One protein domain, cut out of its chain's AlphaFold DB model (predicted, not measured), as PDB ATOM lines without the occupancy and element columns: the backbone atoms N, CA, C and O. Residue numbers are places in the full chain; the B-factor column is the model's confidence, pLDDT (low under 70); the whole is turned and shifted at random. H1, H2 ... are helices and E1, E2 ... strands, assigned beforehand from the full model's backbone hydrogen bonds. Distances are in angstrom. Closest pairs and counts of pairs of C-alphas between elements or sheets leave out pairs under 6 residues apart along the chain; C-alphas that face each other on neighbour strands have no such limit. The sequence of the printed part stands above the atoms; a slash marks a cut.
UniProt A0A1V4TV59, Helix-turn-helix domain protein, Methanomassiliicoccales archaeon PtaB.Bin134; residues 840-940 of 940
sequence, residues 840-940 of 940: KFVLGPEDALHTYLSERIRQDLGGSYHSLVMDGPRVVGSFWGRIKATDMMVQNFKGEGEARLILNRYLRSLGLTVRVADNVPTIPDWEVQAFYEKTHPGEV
ATOM      1  N   LYS A 840      -5.919 -17.277  -8.818       94.12
ATOM      2  CA  LYS A 840      -6.196 -16.211  -9.789       94.12
ATOM      3  C   LYS A 840      -6.892 -16.796 -11.006       94.12
ATOM      4  O   LYS A 840      -6.342 -17.687 -11.658       94.12
ATOM      5  N   PHE A 841      -8.078 -16.300 -11.339       93.19
ATOM      6  CA  PHE A 841      -8.901 -16.872 -12.405       93.19
ATOM      7  C   PHE A 841      -9.783 -15.829 -13.093       93.19
ATOM      8  O   PHE A 841      -9.861 -14.676 -12.678       93.19
ATOM      9  N   VAL A 842     -10.433 -16.234 -14.184       91.88
ATOM     10  CA  VAL A 842     -11.408 -15.409 -14.904       91.88
ATOM     11  C   VAL A 842     -12.768 -16.089 -14.823       91.88
ATOM     12  O   VAL A 842     -12.883 -17.273 -15.138       91.88
ATOM     13  N   LEU A 843     -13.788 -15.340 -14.408       92.19
ATOM     14  CA  LEU A 843     -15.165 -15.806 -14.276       92.19
ATOM     15  C   LEU A 843     -16.034 -15.184 -15.371       92.19
ATOM     16  O   LEU A 843     -16.213 -13.970 -15.407       92.19
ATOM     17  N   GLY A 844     -16.582 -16.012 -16.259       88.31
ATOM     18  CA  GLY A 844     -17.445 -15.559 -17.353       88.31
ATOM     19  C   GLY A 844     -18.944 -15.780 -17.087       88.31
ATOM     20  O   GLY A 844     -19.282 -16.631 -16.264       88.31
ATOM     21  N   PRO A 845     -19.843 -15.106 -17.837       86.44
ATOM     22  CA  PRO A 845     -21.304 -15.278 -17.741       86.44
ATOM     23  C   PRO A 845     -21.814 -16.704 -17.995       86.44
ATOM     24  O   PRO A 845     -22.928 -17.056 -17.619       86.44
ATOM     25  N   GLU A 846     -20.995 -17.544 -18.630       84.12
ATOM     26  CA  GLU A 846     -21.305 -18.950 -18.907       84.12
ATOM     27  C   GLU A 846     -20.990 -19.895 -17.734       84.12
ATOM     28  O   GLU A 846     -20.957 -21.112 -17.921       84.12
ATOM     29  N   ASP A 847     -20.719 -19.365 -16.540       89.88
ATOM     30  CA  ASP A 847     -20.492 -20.130 -15.312       89.88
ATOM     31  C   ASP A 847     -21.647 -19.927 -14.316       89.88
ATOM     32  O   ASP A 847     -22.179 -18.826 -14.161       89.88
ATOM     33  N   ALA A 848     -22.035 -20.984 -13.601       90.62
ATOM     34  CA  ALA A 848     -23.083 -20.903 -12.584       90.62
ATOM     35  C   ALA A 848     -22.698 -19.970 -11.419       90.62
ATOM     36  O   ALA A 848     -23.557 -19.270 -10.888       90.62
ATOM     37  N   LEU A 849     -21.410 -19.887 -11.064       93.81
ATOM     38  CA  LEU A 849     -20.927 -18.951 -10.045       93.81
ATOM     39  C   LEU A 849     -21.132 -17.490 -10.459       93.81
ATOM     40  O   LEU A 849     -21.418 -16.644  -9.618       93.81
ATOM     41  N   HIS A 850     -21.062 -17.189 -11.754       92.00
ATOM     42  CA  HIS A 850     -21.387 -15.854 -12.252       92.00
ATOM     43  C   HIS A 850     -22.870 -15.531 -12.044       92.00
ATOM     44  O   HIS A 850     -23.212 -14.456 -11.559       92.00
ATOM     45  N   THR A 851     -23.750 -16.505 -12.305       89.38
ATOM     46  CA  THR A 851     -25.194 -16.364 -12.059       89.38
ATOM     47  C   THR A 851     -25.489 -16.123 -10.575       89.38
ATOM     48  O   THR A 851     -26.276 -15.235 -10.247       89.38
ATOM     49  N   TYR A 852     -24.813 -16.848  -9.680       93.38
ATOM     50  CA  TYR A 852     -24.896 -16.647  -8.230       93.38
ATOM     51  C   TYR A 852     -24.486 -15.220  -7.808       93.38
ATOM     52  O   TYR A 852     -25.179 -14.576  -7.023       93.38
ATOM     53  N   LEU A 853     -23.403 -14.688  -8.389       92.88
ATOM     54  CA  LEU A 853     -22.885 -13.338  -8.112       92.88
ATOM     55  C   LEU A 853     -23.588 -12.221  -8.906       92.88
ATOM     56  O   LEU A 853     -23.207 -11.056  -8.799       92.88
ATOM     57  N   SER A 854     -24.603 -12.546  -9.708       88.25
ATOM     58  CA  SER A 854     -25.163 -11.631 -10.712       88.25
ATOM     59  C   SER A 854     -25.701 -10.314 -10.149       88.25
ATOM     60  O   SER A 854     -25.603  -9.285 -10.820       88.25
ATOM     61  N   GLU A 855     -26.252 -10.321  -8.933       86.19
ATOM     62  CA  GLU A 855     -26.712  -9.101  -8.265       86.19
ATOM     63  C   GLU A 855     -25.549  -8.171  -7.943       86.19
ATOM     64  O   GLU A 855     -25.575  -7.007  -8.338       86.19
ATOM     65  N   ARG A 856     -24.514  -8.706  -7.292       86.06
ATOM     66  CA  ARG A 856     -23.331  -7.942  -6.904       86.06
ATOM     67  C   ARG A 856     -22.615  -7.392  -8.134       86.06
ATOM     68  O   ARG A 856     -22.296  -6.216  -8.193       86.06
ATOM     69  N   ILE A 857     -22.491  -8.209  -9.182       87.94
ATOM     70  CA  ILE A 857     -21.939  -7.787 -10.480       87.94
ATOM     71  C   ILE A 857     -22.739  -6.618 -11.065       87.94
ATOM     72  O   ILE A 857     -22.160  -5.673 -11.598       87.94
ATOM     73  N   ARG A 858     -24.074  -6.662 -10.979       86.38
ATOM     74  CA  ARG A 858     -24.930  -5.577 -11.465       86.38
ATOM     75  C   ARG A 858     -24.770  -4.309 -10.625       86.38
ATOM     76  O   ARG A 858     -24.721  -3.236 -11.215       86.38
ATOM     77  N   GLN A 859     -24.693  -4.434  -9.301       85.31
ATOM     78  CA  GLN A 859     -24.484  -3.313  -8.380       85.31
ATOM     79  C   GLN A 859     -23.126  -2.640  -8.623       85.31
ATOM     80  O   GLN A 859     -23.074  -1.424  -8.777       85.31
ATOM     81  N   ASP A 860     -22.058  -3.427  -8.755       84.44
ATOM     82  CA  ASP A 860     -20.691  -2.910  -8.858       84.44
ATOM     83  C   ASP A 860     -20.351  -2.394 -10.271       84.44
ATOM     84  O   ASP A 860     -19.585  -1.442 -10.427       84.44
ATOM     85  N   LEU A 861     -20.889  -3.023 -11.328       83.38
ATOM     86  CA  LEU A 861     -20.486  -2.763 -12.722       83.38
ATOM     87  C   LEU A 861     -21.608  -2.218 -13.621       83.38
ATOM     88  O   LEU A 861     -21.364  -1.956 -14.801       83.38
ATOM     89  N   GLY A 862     -22.835  -2.070 -13.114       76.94
ATOM     90  CA  GLY A 862     -23.985  -1.549 -13.868       76.94
ATOM     91  C   GLY A 862     -24.563  -2.506 -14.921       76.94
ATOM     92  O   GLY A 862     -25.465  -2.128 -15.664       76.94
ATOM     93  N   GLY A 863     -24.080  -3.752 -15.008       74.75
ATOM     94  CA  GLY A 863     -24.562  -4.734 -15.984       74.75
ATOM     95  C   GLY A 863     -24.092  -6.160 -15.701       74.75
ATOM     96  O   GLY A 863     -22.970  -6.376 -15.250       74.75
ATOM     97  N   SER A 864     -24.931  -7.153 -16.008       71.06
ATOM     98  CA  SER A 864     -24.725  -8.567 -15.647       71.06
ATOM     99  C   SER A 864     -23.908  -9.386 -16.653       71.06
ATOM    100  O   SER A 864     -23.918 -10.607 -16.581       71.06
ATOM    101  N   TYR A 865     -23.238  -8.759 -17.618       76.44
ATOM    102  CA  TYR A 865     -22.549  -9.473 -18.710       76.44
ATOM    103  C   TYR A 865     -21.026  -9.361 -18.643       76.44
ATOM    104  O   TYR A 865     -20.312  -9.964 -19.446       76.44
ATOM    105  N   HIS A 866     -20.520  -8.608 -17.670       85.25
ATOM    106  CA  HIS A 866     -19.094  -8.464 -17.442       85.25
ATOM    107  C   HIS A 866     -18.496  -9.801 -16.998       85.25
ATOM    108  O   HIS A 866     -18.958 -10.413 -16.035       85.25
ATOM    109  N   SER A 867     -17.442 -10.235 -17.683       89.31
ATOM    110  CA  SER A 867     -16.532 -11.247 -17.154       89.31
ATOM    111  C   SER A 867     -15.646 -10.603 -16.091       89.31
ATOM    112  O   SER A 867     -15.197  -9.471 -16.275       89.31
ATOM    113  N   LEU A 868     -15.390 -11.312 -14.996       92.75
ATOM    114  CA  LEU A 868     -14.582 -10.832 -13.875       92.75
ATOM    115  C   LEU A 868     -13.178 -11.429 -13.929       92.75
ATOM    116  O   LEU A 868     -13.008 -12.613 -14.219       92.75
ATOM    117  N   VAL A 869     -12.177 -10.617 -13.609       93.69
ATOM    118  CA  VAL A 869     -10.809 -11.062 -13.339       93.69
ATOM    119  C   VAL A 869     -10.622 -11.072 -11.827       93.69
ATOM    120  O   VAL A 869     -10.734 -10.030 -11.182       93.69
ATOM    121  N   MET A 870     -10.357 -12.252 -11.279       94.19
ATOM    122  CA  MET A 870     -10.366 -12.524  -9.846       94.19
ATOM    123  C   MET A 870      -8.949 -12.805  -9.338       94.19
ATOM    124  O   MET A 870      -8.213 -13.583  -9.955       94.19
ATOM    125  N   ASP A 871      -8.599 -12.217  -8.196       94.19
ATOM    126  CA  ASP A 871      -7.482 -12.628  -7.343       94.19
ATOM    127  C   ASP A 871      -8.043 -13.107  -5.999       94.19
ATOM    128  O   ASP A 871      -8.413 -12.309  -5.134       94.19
ATOM    129  N   GLY A 872      -8.208 -14.426  -5.863       93.44
ATOM    130  CA  GLY A 872      -8.956 -14.994  -4.750       93.44
ATOM    131  C   GLY A 872     -10.396 -14.456  -4.713       93.44
ATOM    132  O   GLY A 872     -11.080 -14.501  -5.742       93.44
ATOM    133  N   PRO A 873     -10.882 -13.946  -3.565       94.00
ATOM    134  CA  PRO A 873     -12.203 -13.325  -3.467       94.00
ATOM    135  C   PRO A 873     -12.264 -11.908  -4.068       94.00
ATOM    136  O   PRO A 873     -13.353 -11.359  -4.218       94.00
ATOM    137  N   ARG A 874     -11.135 -11.284  -4.425       92.94
ATOM    138  CA  ARG A 874     -11.115  -9.891  -4.887       92.94
ATOM    139  C   ARG A 874     -11.292  -9.792  -6.398       92.94
ATOM    140  O   ARG A 874     -10.600 -10.460  -7.164       92.94
ATOM    141  N   VAL A 875     -12.174  -8.897  -6.836       92.31
ATOM    142  CA  VAL A 875     -12.307  -8.522  -8.250       92.31
ATOM    143  C   VAL A 875     -11.236  -7.477  -8.571       92.31
ATOM    144  O   VAL A 875     -11.301  -6.354  -8.083       92.31
ATOM    145  N   VAL A 876     -10.243  -7.837  -9.387       93.94
ATOM    146  CA  VAL A 876      -9.137  -6.936  -9.787       93.94
ATOM    147  C   VAL A 876      -9.327  -6.341 -11.185       93.94
ATOM    148  O   VAL A 876      -8.616  -5.421 -11.586       93.94
ATOM    149  N   GLY A 877     -10.297  -6.851 -11.944       91.44
ATOM    150  CA  GLY A 877     -10.674  -6.300 -13.238       91.44
ATOM    151  C   GLY A 877     -11.970  -6.886 -13.784       91.44
ATOM    152  O   GLY A 877     -12.514  -7.851 -13.253       91.44
ATOM    153  N   SER A 878     -12.471  -6.304 -14.868       92.06
ATOM    154  CA  SER A 878     -13.677  -6.750 -15.567       92.06
ATOM    155  C   SER A 878     -13.605  -6.421 -17.057       92.06
ATOM    156  O   SER A 878     -12.882  -5.510 -17.458       92.06
ATOM    157  N   PHE A 879     -14.318  -7.164 -17.901       88.62
ATOM    158  CA  PHE A 879     -14.380  -6.887 -19.340       88.62
ATOM    159  C   PHE A 879     -15.591  -7.536 -20.010       88.62
ATOM    160  O   PHE A 879     -16.212  -8.449 -19.466       88.62
ATOM    161  N   TRP A 880     -15.880  -7.105 -21.235       80.38
ATOM    162  CA  TRP A 880     -16.848  -7.732 -22.129       80.38
ATOM    163  C   TRP A 880     -16.071  -8.555 -23.144       80.38
ATOM    164  O   TRP A 880     -15.135  -8.052 -23.764       80.38
ATOM    165  N   GLY A 881     -16.389  -9.838 -23.280       70.62
ATOM    166  CA  GLY A 881     -15.579 -10.736 -24.093       70.62
ATOM    167  C   GLY A 881     -16.411 -11.707 -24.904       70.62
ATOM    168  O   GLY A 881     -17.321 -12.333 -24.369       70.62
ATOM    169  N   ARG A 882     -16.065 -11.884 -26.183       63.50
ATOM    170  CA  ARG A 882     -16.610 -12.964 -27.019       63.50
ATOM    171  C   ARG A 882     -15.480 -13.826 -27.559       63.50
ATOM    172  O   ARG A 882     -14.533 -13.318 -28.155       63.50
ATOM    173  N   ILE A 883     -15.598 -15.138 -27.388       60.84
ATOM    174  CA  ILE A 883     -14.681 -16.109 -27.994       60.84
ATOM    175  C   ILE A 883     -15.063 -16.272 -29.475       60.84
ATOM    176  O   ILE A 883     -16.219 -16.560 -29.792       60.84
ATOM    177  N   LYS A 884     -14.106 -16.076 -30.386       58.75
ATOM    178  CA  LYS A 884     -14.229 -16.313 -31.832       58.75
ATOM    179  C   LYS A 884     -13.112 -17.252 -32.294       58.75
ATOM    180  O   LYS A 884     -11.960 -16.843 -32.375       58.75
ATOM    181  N   ALA A 885     -13.474 -18.482 -32.661       59.00
ATOM    182  CA  ALA A 885     -12.576 -19.523 -33.178       59.00
ATOM    183  C   ALA A 885     -11.363 -19.826 -32.269       59.00
ATOM    184  O   ALA A 885     -11.455 -20.727 -31.442       59.00
ATOM    185  N   THR A 886     -10.258 -19.091 -32.412       62.28
ATOM    186  CA  THR A 886      -9.018 -19.240 -31.622       62.28
ATOM    187  C   THR A 886      -8.666 -18.004 -30.791       62.28
ATOM    188  O   THR A 886      -7.694 -18.030 -30.041       62.28
ATOM    189  N   ASP A 887      -9.443 -16.923 -30.895       65.19
ATOM    190  CA  ASP A 887      -9.142 -15.643 -30.253       65.19
ATOM    191  C   ASP A 887     -10.316 -15.187 -29.370       65.19
ATOM    192  O   ASP A 887     -11.484 -15.432 -29.680       65.19
ATOM    193  N   MET A 888     -10.027 -14.493 -28.268       75.44
ATOM    194  CA  MET A 888     -11.039 -13.788 -27.481       75.44
ATOM    195  C   MET A 888     -10.995 -12.297 -27.806       75.44
ATOM    196  O   MET A 888      -9.980 -11.629 -27.602       75.44
ATOM    197  N   MET A 889     -12.119 -11.784 -28.308       76.44
ATOM    198  CA  MET A 889     -12.322 -10.362 -28.545       76.44
ATOM    199  C   MET A 889     -12.719  -9.712 -27.225       76.44
ATOM    200  O   MET A 889     -13.782 -10.033 -26.696       76.44
ATOM    201  N   VAL A 890     -11.855  -8.849 -26.697       79.62
ATOM    202  CA  VAL A 890     -12.053  -8.147 -25.423       79.62
ATOM    203  C   VAL A 890     -12.418  -6.694 -25.703       79.62
ATOM    204  O   VAL A 890     -11.722  -6.005 -26.448       79.62
ATOM    205  N   GLN A 891     -13.502  -6.241 -25.087       78.50
ATOM    206  CA  GLN A 891     -14.037  -4.885 -25.137       78.50
ATOM    207  C   GLN A 891     -14.203  -4.351 -23.711       78.50
ATOM    208  O   GLN A 891     -14.446  -5.121 -22.778       78.50
ATOM    209  N   ASN A 892     -14.077  -3.031 -23.540       78.38
ATOM    210  CA  ASN A 892     -14.298  -2.343 -22.261       78.38
ATOM    211  C   ASN A 892     -13.552  -2.988 -21.075       78.38
ATOM    212  O   ASN A 892     -14.128  -3.192 -20.007       78.38
ATOM    213  N   PHE A 893     -12.278  -3.347 -21.268       85.81
ATOM    214  CA  PHE A 893     -11.456  -3.893 -20.188       85.81
ATOM    215  C   PHE A 893     -11.173  -2.816 -19.135       85.81
ATOM    216  O   PHE A 893     -10.591  -1.777 -19.443       85.81
ATOM    217  N   LYS A 894     -11.552  -3.093 -17.889       85.06
ATOM    218  CA  LYS A 894     -11.241  -2.305 -16.695       85.06
ATOM    219  C   LYS A 894     -10.333  -3.133 -15.793       85.06
ATOM    220  O   LYS A 894     -10.672  -4.266 -15.468       85.06
ATOM    221  N   GLY A 895      -9.201  -2.583 -15.377       84.94
ATOM    222  CA  GLY A 895      -8.257  -3.259 -14.488       84.94
ATOM    223  C   GLY A 895      -6.819  -2.849 -14.775       84.94
ATOM    224  O   GLY A 895      -6.486  -2.443 -15.890       84.94
ATOM    225  N   GLU A 896      -5.967  -2.949 -13.761       87.12
ATOM    226  CA  GLU A 896      -4.558  -2.564 -13.858       87.12
ATOM    227  C   GLU A 896      -3.695  -3.659 -14.520       87.12
ATOM    228  O   GLU A 896      -4.191  -4.669 -15.036       87.12
ATOM    229  N   GLY A 897      -2.369  -3.470 -14.514       84.00
ATOM    230  CA  GLY A 897      -1.412  -4.409 -15.106       84.00
ATOM    231  C   GLY A 897      -1.558  -5.841 -14.578       84.00
ATOM    232  O   GLY A 897      -1.472  -6.794 -15.353       84.00
ATOM    233  N   GLU A 898      -1.862  -5.998 -13.288       88.50
ATOM    234  CA  GLU A 898      -2.111  -7.301 -12.669       88.50
ATOM    235  C   GLU A 898      -3.293  -8.044 -13.308       88.50
ATOM    236  O   GLU A 898      -3.149  -9.195 -13.732       88.50
ATOM    237  N   ALA A 899      -4.444  -7.386 -13.457       89.19
ATOM    238  CA  ALA A 899      -5.629  -7.996 -14.051       89.19
ATOM    239  C   ALA A 899      -5.362  -8.451 -15.495       89.19
ATOM    240  O   ALA A 899      -5.786  -9.530 -15.920       89.19
ATOM    241  N   ARG A 900      -4.586  -7.665 -16.251       87.00
ATOM    242  CA  ARG A 900      -4.209  -8.009 -17.628       87.00
ATOM    243  C   ARG A 900      -3.287  -9.229 -17.688       87.00
ATOM    244  O   ARG A 900      -3.419 -10.051 -18.598       87.00
ATOM    245  N   LEU A 901      -2.383  -9.391 -16.720       88.62
ATOM    246  CA  LEU A 901      -1.532 -10.579 -16.602       88.62
ATOM    247  C   LEU A 901      -2.348 -11.842 -16.298       88.62
ATOM    248  O   LEU A 901      -2.106 -12.882 -16.918       88.62
ATOM    249  N   ILE A 902      -3.330 -11.750 -15.395       89.69
ATOM    250  CA  ILE A 902      -4.230 -12.865 -15.059       89.69
ATOM    251  C   ILE A 902      -5.045 -13.276 -16.290       89.69
ATOM    252  O   ILE A 902      -5.062 -14.455 -16.649       89.69
ATOM    253  N   LEU A 903      -5.640 -12.307 -16.991       87.69
ATOM    254  CA  LEU A 903      -6.412 -12.548 -18.210       87.69
ATOM    255  C   LEU A 903      -5.581 -13.255 -19.291       87.69
ATOM    256  O   LEU A 903      -6.001 -14.272 -19.845       87.69
ATOM    257  N   ASN A 904      -4.370 -12.759 -19.559       86.19
ATOM    258  CA  ASN A 904      -3.470 -13.361 -20.543       86.19
ATOM    259  C   ASN A 904      -3.082 -14.801 -20.171       86.19
ATOM    260  O   ASN A 904      -3.022 -15.671 -21.041       86.19
ATOM    261  N   ARG A 905      -2.828 -15.072 -18.883       86.19
ATOM    262  CA  ARG A 905      -2.515 -16.422 -18.393       86.19
ATOM    263  C   ARG A 905      -3.700 -17.369 -18.572       86.19
ATOM    264  O   ARG A 905      -3.516 -18.486 -19.052       86.19
ATOM    265  N   TYR A 906      -4.900 -16.912 -18.220       84.75
ATOM    266  CA  TYR A 906      -6.131 -17.677 -18.373       84.75
ATOM    267  C   TYR A 906      -6.370 -18.073 -19.834       84.75
ATOM    268  O   TYR A 906      -6.565 -19.251 -20.130       84.75
ATOM    269  N   LEU A 907      -6.249 -17.124 -20.764       81.38
ATOM    270  CA  LEU A 907      -6.478 -17.380 -22.187       81.38
ATOM    271  C   LEU A 907      -5.450 -18.329 -22.791       81.38
ATOM    272  O   LEU A 907      -5.833 -19.268 -23.487       81.38
ATOM    273  N   ARG A 908      -4.169 -18.179 -22.431       81.00
ATOM    274  CA  ARG A 908      -3.132 -19.154 -22.807       81.00
ATOM    275  C   ARG A 908      -3.477 -20.563 -22.326       81.00
ATOM    276  O   ARG A 908      -3.275 -21.517 -23.068       81.00
ATOM    277  N   SER A 909      -4.037 -20.700 -21.122       77.44
ATOM    278  CA  SER A 909      -4.437 -22.005 -20.575       77.44
ATOM    279  C   SER A 909      -5.619 -22.658 -21.309       77.44
ATOM    280  O   SER A 909      -5.811 -23.867 -21.191       77.44
ATOM    281  N   LEU A 910      -6.385 -21.866 -22.065       73.25
ATOM    282  CA  LEU A 910      -7.473 -22.313 -22.938       73.25
ATOM    283  C   LEU A 910      -7.049 -22.432 -24.412       73.25
ATOM    284  O   LEU A 910      -7.873 -22.785 -25.250       73.25
ATOM    285  N   GLY A 911      -5.786 -22.137 -24.740       73.19
ATOM    286  CA  GLY A 911      -5.300 -22.111 -26.123       73.19
ATOM    287  C   GLY A 911      -5.822 -20.926 -26.947       73.19
ATOM    288  O   GLY A 911      -5.888 -21.034 -28.167       73.19
ATOM    289  N   LEU A 912      -6.203 -19.819 -26.298       77.00
ATOM    290  CA  LEU A 912      -6.770 -18.624 -26.933       77.00
ATOM    291  C   LEU A 912      -5.793 -17.439 -26.912       77.00
ATOM    292  O   LEU A 912      -5.038 -17.266 -25.949       77.00
ATOM    293  N   THR A 913      -5.846 -16.576 -27.933       71.56
ATOM    294  CA  THR A 913      -5.111 -15.291 -27.954       71.56
ATOM    295  C   THR A 913      -6.038 -14.082 -27.751       71.56
ATOM    296  O   THR A 913      -7.240 -14.166 -27.997       71.56
ATOM    297  N   VAL A 914      -5.517 -12.955 -27.245       70.88
ATOM    298  CA  VAL A 914      -6.306 -11.726 -27.022       70.88
ATOM    299  C   VAL A 914      -6.291 -10.857 -28.273       70.88
ATOM    300  O   VAL A 914      -5.217 -10.457 -28.719       70.88
ATOM    301  N   ARG A 915      -7.472 -10.445 -28.745       66.50
ATOM    302  CA  ARG A 915      -7.616  -9.256 -29.598       66.50
ATOM    303  C   ARG A 915      -8.406  -8.191 -28.849       66.50
ATOM    304  O   ARG A 915      -9.574  -8.399 -28.524       66.50
ATOM    305  N   VAL A 916      -7.767  -7.060 -28.563       59.88
ATOM    306  CA  VAL A 916      -8.455  -5.875 -28.031       59.88
ATOM    307  C   VAL A 916      -9.051  -5.137 -29.223       59.88
ATOM    308  O   VAL A 916      -8.329  -4.849 -30.174       59.88
ATOM    309  N   ALA A 917     -10.360  -4.907 -29.211       54.00
ATOM    310  CA  ALA A 917     -11.015  -4.116 -30.246       54.00
ATOM    311  C   ALA A 917     -10.949  -2.629 -29.885       54.00
ATOM    312  O   ALA A 917     -11.128  -2.286 -28.716       54.00
ATOM    313  N   ASP A 918     -10.726  -1.761 -30.875       42.12
ATOM    314  CA  ASP A 918     -10.817  -0.314 -30.681       42.12
ATOM    315  C   ASP A 918     -12.245   0.079 -30.274       42.12
ATOM    316  O   ASP A 918     -13.227  -0.482 -30.771       42.12
ATOM    317  N   ASN A 919     -12.345   1.018 -29.328       42.47
ATOM    318  CA  ASN A 919     -13.587   1.504 -28.728       42.47
ATOM    319  C   ASN A 919     -14.532   2.095 -29.789       42.47
ATOM    320  O   ASN A 919     -14.521   3.297 -30.040       42.47
ATOM    321  N   VAL A 920     -15.395   1.264 -30.371       40.97
ATOM    322  CA  VAL A 920     -16.605   1.721 -31.056       40.97
ATOM    323  C   VAL A 920     -17.794   1.299 -30.196       40.97
ATOM    324  O   VAL A 920     -17.988   0.094 -30.005       40.97
ATOM    325  N   PRO A 921     -18.592   2.243 -29.662       42.16
ATOM    326  CA  PRO A 921     -19.794   1.931 -28.904       42.16
ATOM    327  C   PRO A 921     -20.850   1.421 -29.884       42.16
ATOM    328  O   PRO A 921     -21.660   2.169 -30.418       42.16
ATOM    329  N   THR A 922     -20.792   0.130 -30.179       44.75
ATOM    330  CA  THR A 922     -21.861  -0.579 -30.872       44.75
ATOM    331  C   THR A 922     -22.670  -1.282 -29.799       44.75
ATOM    332  O   THR A 922     -22.158  -2.188 -29.141       44.75
ATOM    333  N   ILE A 923     -23.907  -0.816 -29.593       49.78
ATOM    334  CA  ILE A 923     -24.937  -1.547 -28.844       49.78
ATOM    335  C   ILE A 923     -24.980  -2.943 -29.470       49.78
ATOM    336  O   ILE A 923     -25.239  -3.048 -30.672       49.78
ATOM    337  N   PRO A 924     -24.629  -4.006 -28.736       48.41
ATOM    338  CA  PRO A 924     -24.576  -5.333 -29.317       48.41
ATOM    339  C   PRO A 924     -25.952  -5.751 -29.854       48.41
ATOM    340  O   PRO A 924     -26.960  -5.508 -29.199       48.41
ATOM    341  N   ASP A 925     -26.016  -6.456 -30.990       42.19
ATOM    342  CA  ASP A 925     -27.289  -6.944 -31.566       42.19
ATOM    343  C   ASP A 925     -28.117  -7.785 -30.573       42.19
ATOM    344  O   ASP A 925     -29.339  -7.838 -30.646       42.19
ATOM    345  N   TRP A 926     -27.464  -8.409 -29.589       47.41
ATOM    346  CA  TRP A 926     -28.134  -9.158 -28.527       47.41
ATOM    347  C   TRP A 926     -28.669  -8.273 -27.393       47.41
ATOM    348  O   TRP A 926     -29.509  -8.729 -26.634       47.41
ATOM    349  N   GLU A 927     -28.224  -7.025 -27.264       43.75
ATOM    350  CA  GLU A 927     -28.827  -6.012 -26.392       43.75
ATOM    351  C   GLU A 927     -30.118  -5.480 -27.030       43.75
ATOM    352  O   GLU A 927     -31.114  -5.299 -26.336       43.75
ATOM    353  N   VAL A 928     -30.146  -5.369 -28.366       44.56
ATOM    354  CA  VAL A 928     -31.379  -5.173 -29.146       44.56
ATOM    355  C   VAL A 928     -32.294  -6.388 -29.010       44.56
ATOM    356  O   VAL A 928     -33.489  -6.215 -28.804       44.56
ATOM    357  N   GLN A 929     -31.748  -7.608 -29.043       37.34
ATOM    358  CA  GLN A 929     -32.524  -8.841 -28.907       37.34
ATOM    359  C   GLN A 929     -33.009  -9.098 -27.473       37.34
ATOM    360  O   GLN A 929     -34.141  -9.509 -27.300       37.34
ATOM    361  N   ALA A 930     -32.223  -8.778 -26.443       38.38
ATOM    362  CA  ALA A 930     -32.625  -8.854 -25.037       38.38
ATOM    363  C   ALA A 930     -33.595  -7.723 -24.660       38.38
ATOM    364  O   ALA A 930     -34.460  -7.912 -23.805       38.38
ATOM    365  N   PHE A 931     -33.483  -6.554 -25.301       39.22
ATOM    366  CA  PHE A 931     -34.520  -5.524 -25.280       39.22
ATOM    367  C   PHE A 931     -35.792  -6.024 -25.977       39.22
ATOM    368  O   PHE A 931     -36.873  -5.866 -25.419       39.22
ATOM    369  N   TYR A 932     -35.680  -6.703 -27.124       36.00
ATOM    370  CA  TYR A 932     -36.797  -7.342 -27.832       36.00
ATOM    371  C   TYR A 932     -37.463  -8.452 -27.007       36.00
ATOM    372  O   TYR A 932     -38.673  -8.442 -26.856       36.00
ATOM    373  N   GLU A 933     -36.701  -9.349 -26.383       39.12
ATOM    374  CA  GLU A 933     -37.193 -10.426 -25.511       39.12
ATOM    375  C   GLU A 933     -37.829  -9.878 -24.225       39.12
ATOM    376  O   GLU A 933     -38.805 -10.435 -23.723       39.12
ATOM    377  N   LYS A 934     -37.323  -8.750 -23.701       41.62
ATOM    378  CA  LYS A 934     -37.958  -8.029 -22.584       41.62
ATOM    379  C   LYS A 934     -39.231  -7.288 -22.983       41.62
ATOM    380  O   LYS A 934     -40.082  -7.086 -22.120       41.62
ATOM    381  N   THR A 935     -39.347  -6.840 -24.232       32.75
ATOM    382  CA  THR A 935     -40.497  -6.054 -24.716       32.75
ATOM    383  C   THR A 935     -41.566  -6.906 -25.402       32.75
ATOM    384  O   THR A 935     -42.721  -6.495 -25.419       32.75
ATOM    385  N   HIS A 936     -41.223  -8.107 -25.878       28.81
ATOM    386  CA  HIS A 936     -42.097  -9.038 -26.603       28.81
ATOM    387  C   HIS A 936     -41.868 -10.494 -26.144       28.81
ATOM    388  O   HIS A 936     -41.353 -11.322 -26.903       28.81
ATOM    389  N   PRO A 937     -42.220 -10.851 -24.895       28.72
ATOM    390  CA  PRO A 937     -42.082 -12.221 -24.417       28.72
ATOM    391  C   PRO A 937     -43.144 -13.104 -25.096       28.72
ATOM    392  O   PRO A 937     -44.276 -13.183 -24.631       28.72
ATOM    393  N   GLY A 938     -42.798 -13.737 -26.221       34.03
ATOM    394  CA  GLY A 938     -43.714 -14.643 -26.926       34.03
ATOM    395  C   GLY A 938     -43.349 -15.010 -28.365       34.03
ATOM    396  O   GLY A 938     -43.796 -16.050 -28.836       34.03
ATOM    397  N   GLU A 939     -42.505 -14.237 -29.052       26.70
ATOM    398  CA  GLU A 939     -42.165 -14.493 -30.461       26.70
ATOM    399  C   GLU A 939     -40.654 -14.672 -30.682       26.70
ATOM    400  O   GLU A 939     -40.002 -13.802 -31.249       26.70
ATOM    401  N   VAL A 940     -40.105 -15.818 -30.248       30.17
ATOM    402  CA  VAL A 940     -38.972 -16.523 -30.902       30.17
ATOM    403  C   VAL A 940     -39.113 -18.023 -30.691       30.17
ATOM    404  O   VAL A 940     -39.235 -18.447 -29.515       30.17
TER     405      VAL A 940
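Overview. This is residues 840 to 940 of the 940 residues of the protein "Helix-turn-helix domain protein" of Methanomassiliicoccales archaeon PtaB.Bin134 (UniProt A0A1V4TV59). A curled sheet of five strands, like part of a barrel, wraps round one helix, H3. Two short helices, H1 and H2, lie near one end of the body, and H2 only grazes the sheet; beyond the body residues 922 to 931 and 933 to 939 stick out, with most of H4 in them. The printed part has 101 residues, with named elements in the order E1, H1, H2, E2, E3, E4, H3, E5, H4. The class is mixed, helices and strands, and the sheet is mixed too, in the order E1, E2, E3, E4, E5, with E4 and E5 parallel and the other neighbours antiparallel. The whole is compact, with a radius of gyration of the C-alphas of 14.5 A, and only just elongated, spanning 43 by 28 by 23 A.

Along the chain. E1 is residues 840 to 843, with C-alpha 840 at (-6.196, -16.211, -9.789). H1 is residues 848 to 852 and H2 residues 854 to 861. E2 is residues 867 to 871, 13.4 A long. E3, residues 874 to 884, measures 27.9 A and bends by 59 degrees at residue 877. E4, residues 887 to 895, measures 20.1 A and bends by 81 degrees at residue 892. H3, residues 897 to 909, measures 18.7 A and begins at C-alpha 897 (-1.412, -4.409, -15.106). E5 is residues 913 to 916. H4, residues 925 to 935, measures 14.9 A and ends at C-alpha 935 (-40.497, -6.054, -24.716).

Arrangement. The sheet is strongly twisted, with E1 and E5 as its edge strands. E1 and E2 are antiparallel, with N 843 and O 868 2.8 A apart. E2, E3 and E4 form a meander, each strand the antiparallel neighbour of the one before, in two hairpins; N 869 and O 877 are 2.8 A apart, N 882 and O 889 3.0 A. E4 and E5 are parallel, with N 888 and O 913 2.8 A apart. E4, H3 and E5 form a strand-helix-strand unit, two parallel neighbour strands with a helix between, and its crossover is right-handed. H3 is on the sheet, in two layers, a helix on one face of a sheet; the closest C-alphas of H3 and E3 are those of Ala 899 and Gly 877, 5.4 A apart, and those of H3 and E1 are Ile 902 and Lys 840, 6.5 A. H1 is only just not on the sheet, with 4 pairs of C-alphas within 10 A, and H1 and H2 meet only through their link. H4 is not on the sheet and is apart from H3. In H1, H2, H3 and H4 every O i to N i+4 pair is within hydrogen-bond range.

Size, cuts and confidence. The C-alphas of Gly 897 and Gly 938, the two farthest apart, are 45.1 A from each other. The printed part has no cut, and no link is long; the link from E5 to H4 is short, with 8 residues. Mean pLDDT of the printed part is 72.9, and residues 882 to 887 and 915 to 940 are under 70.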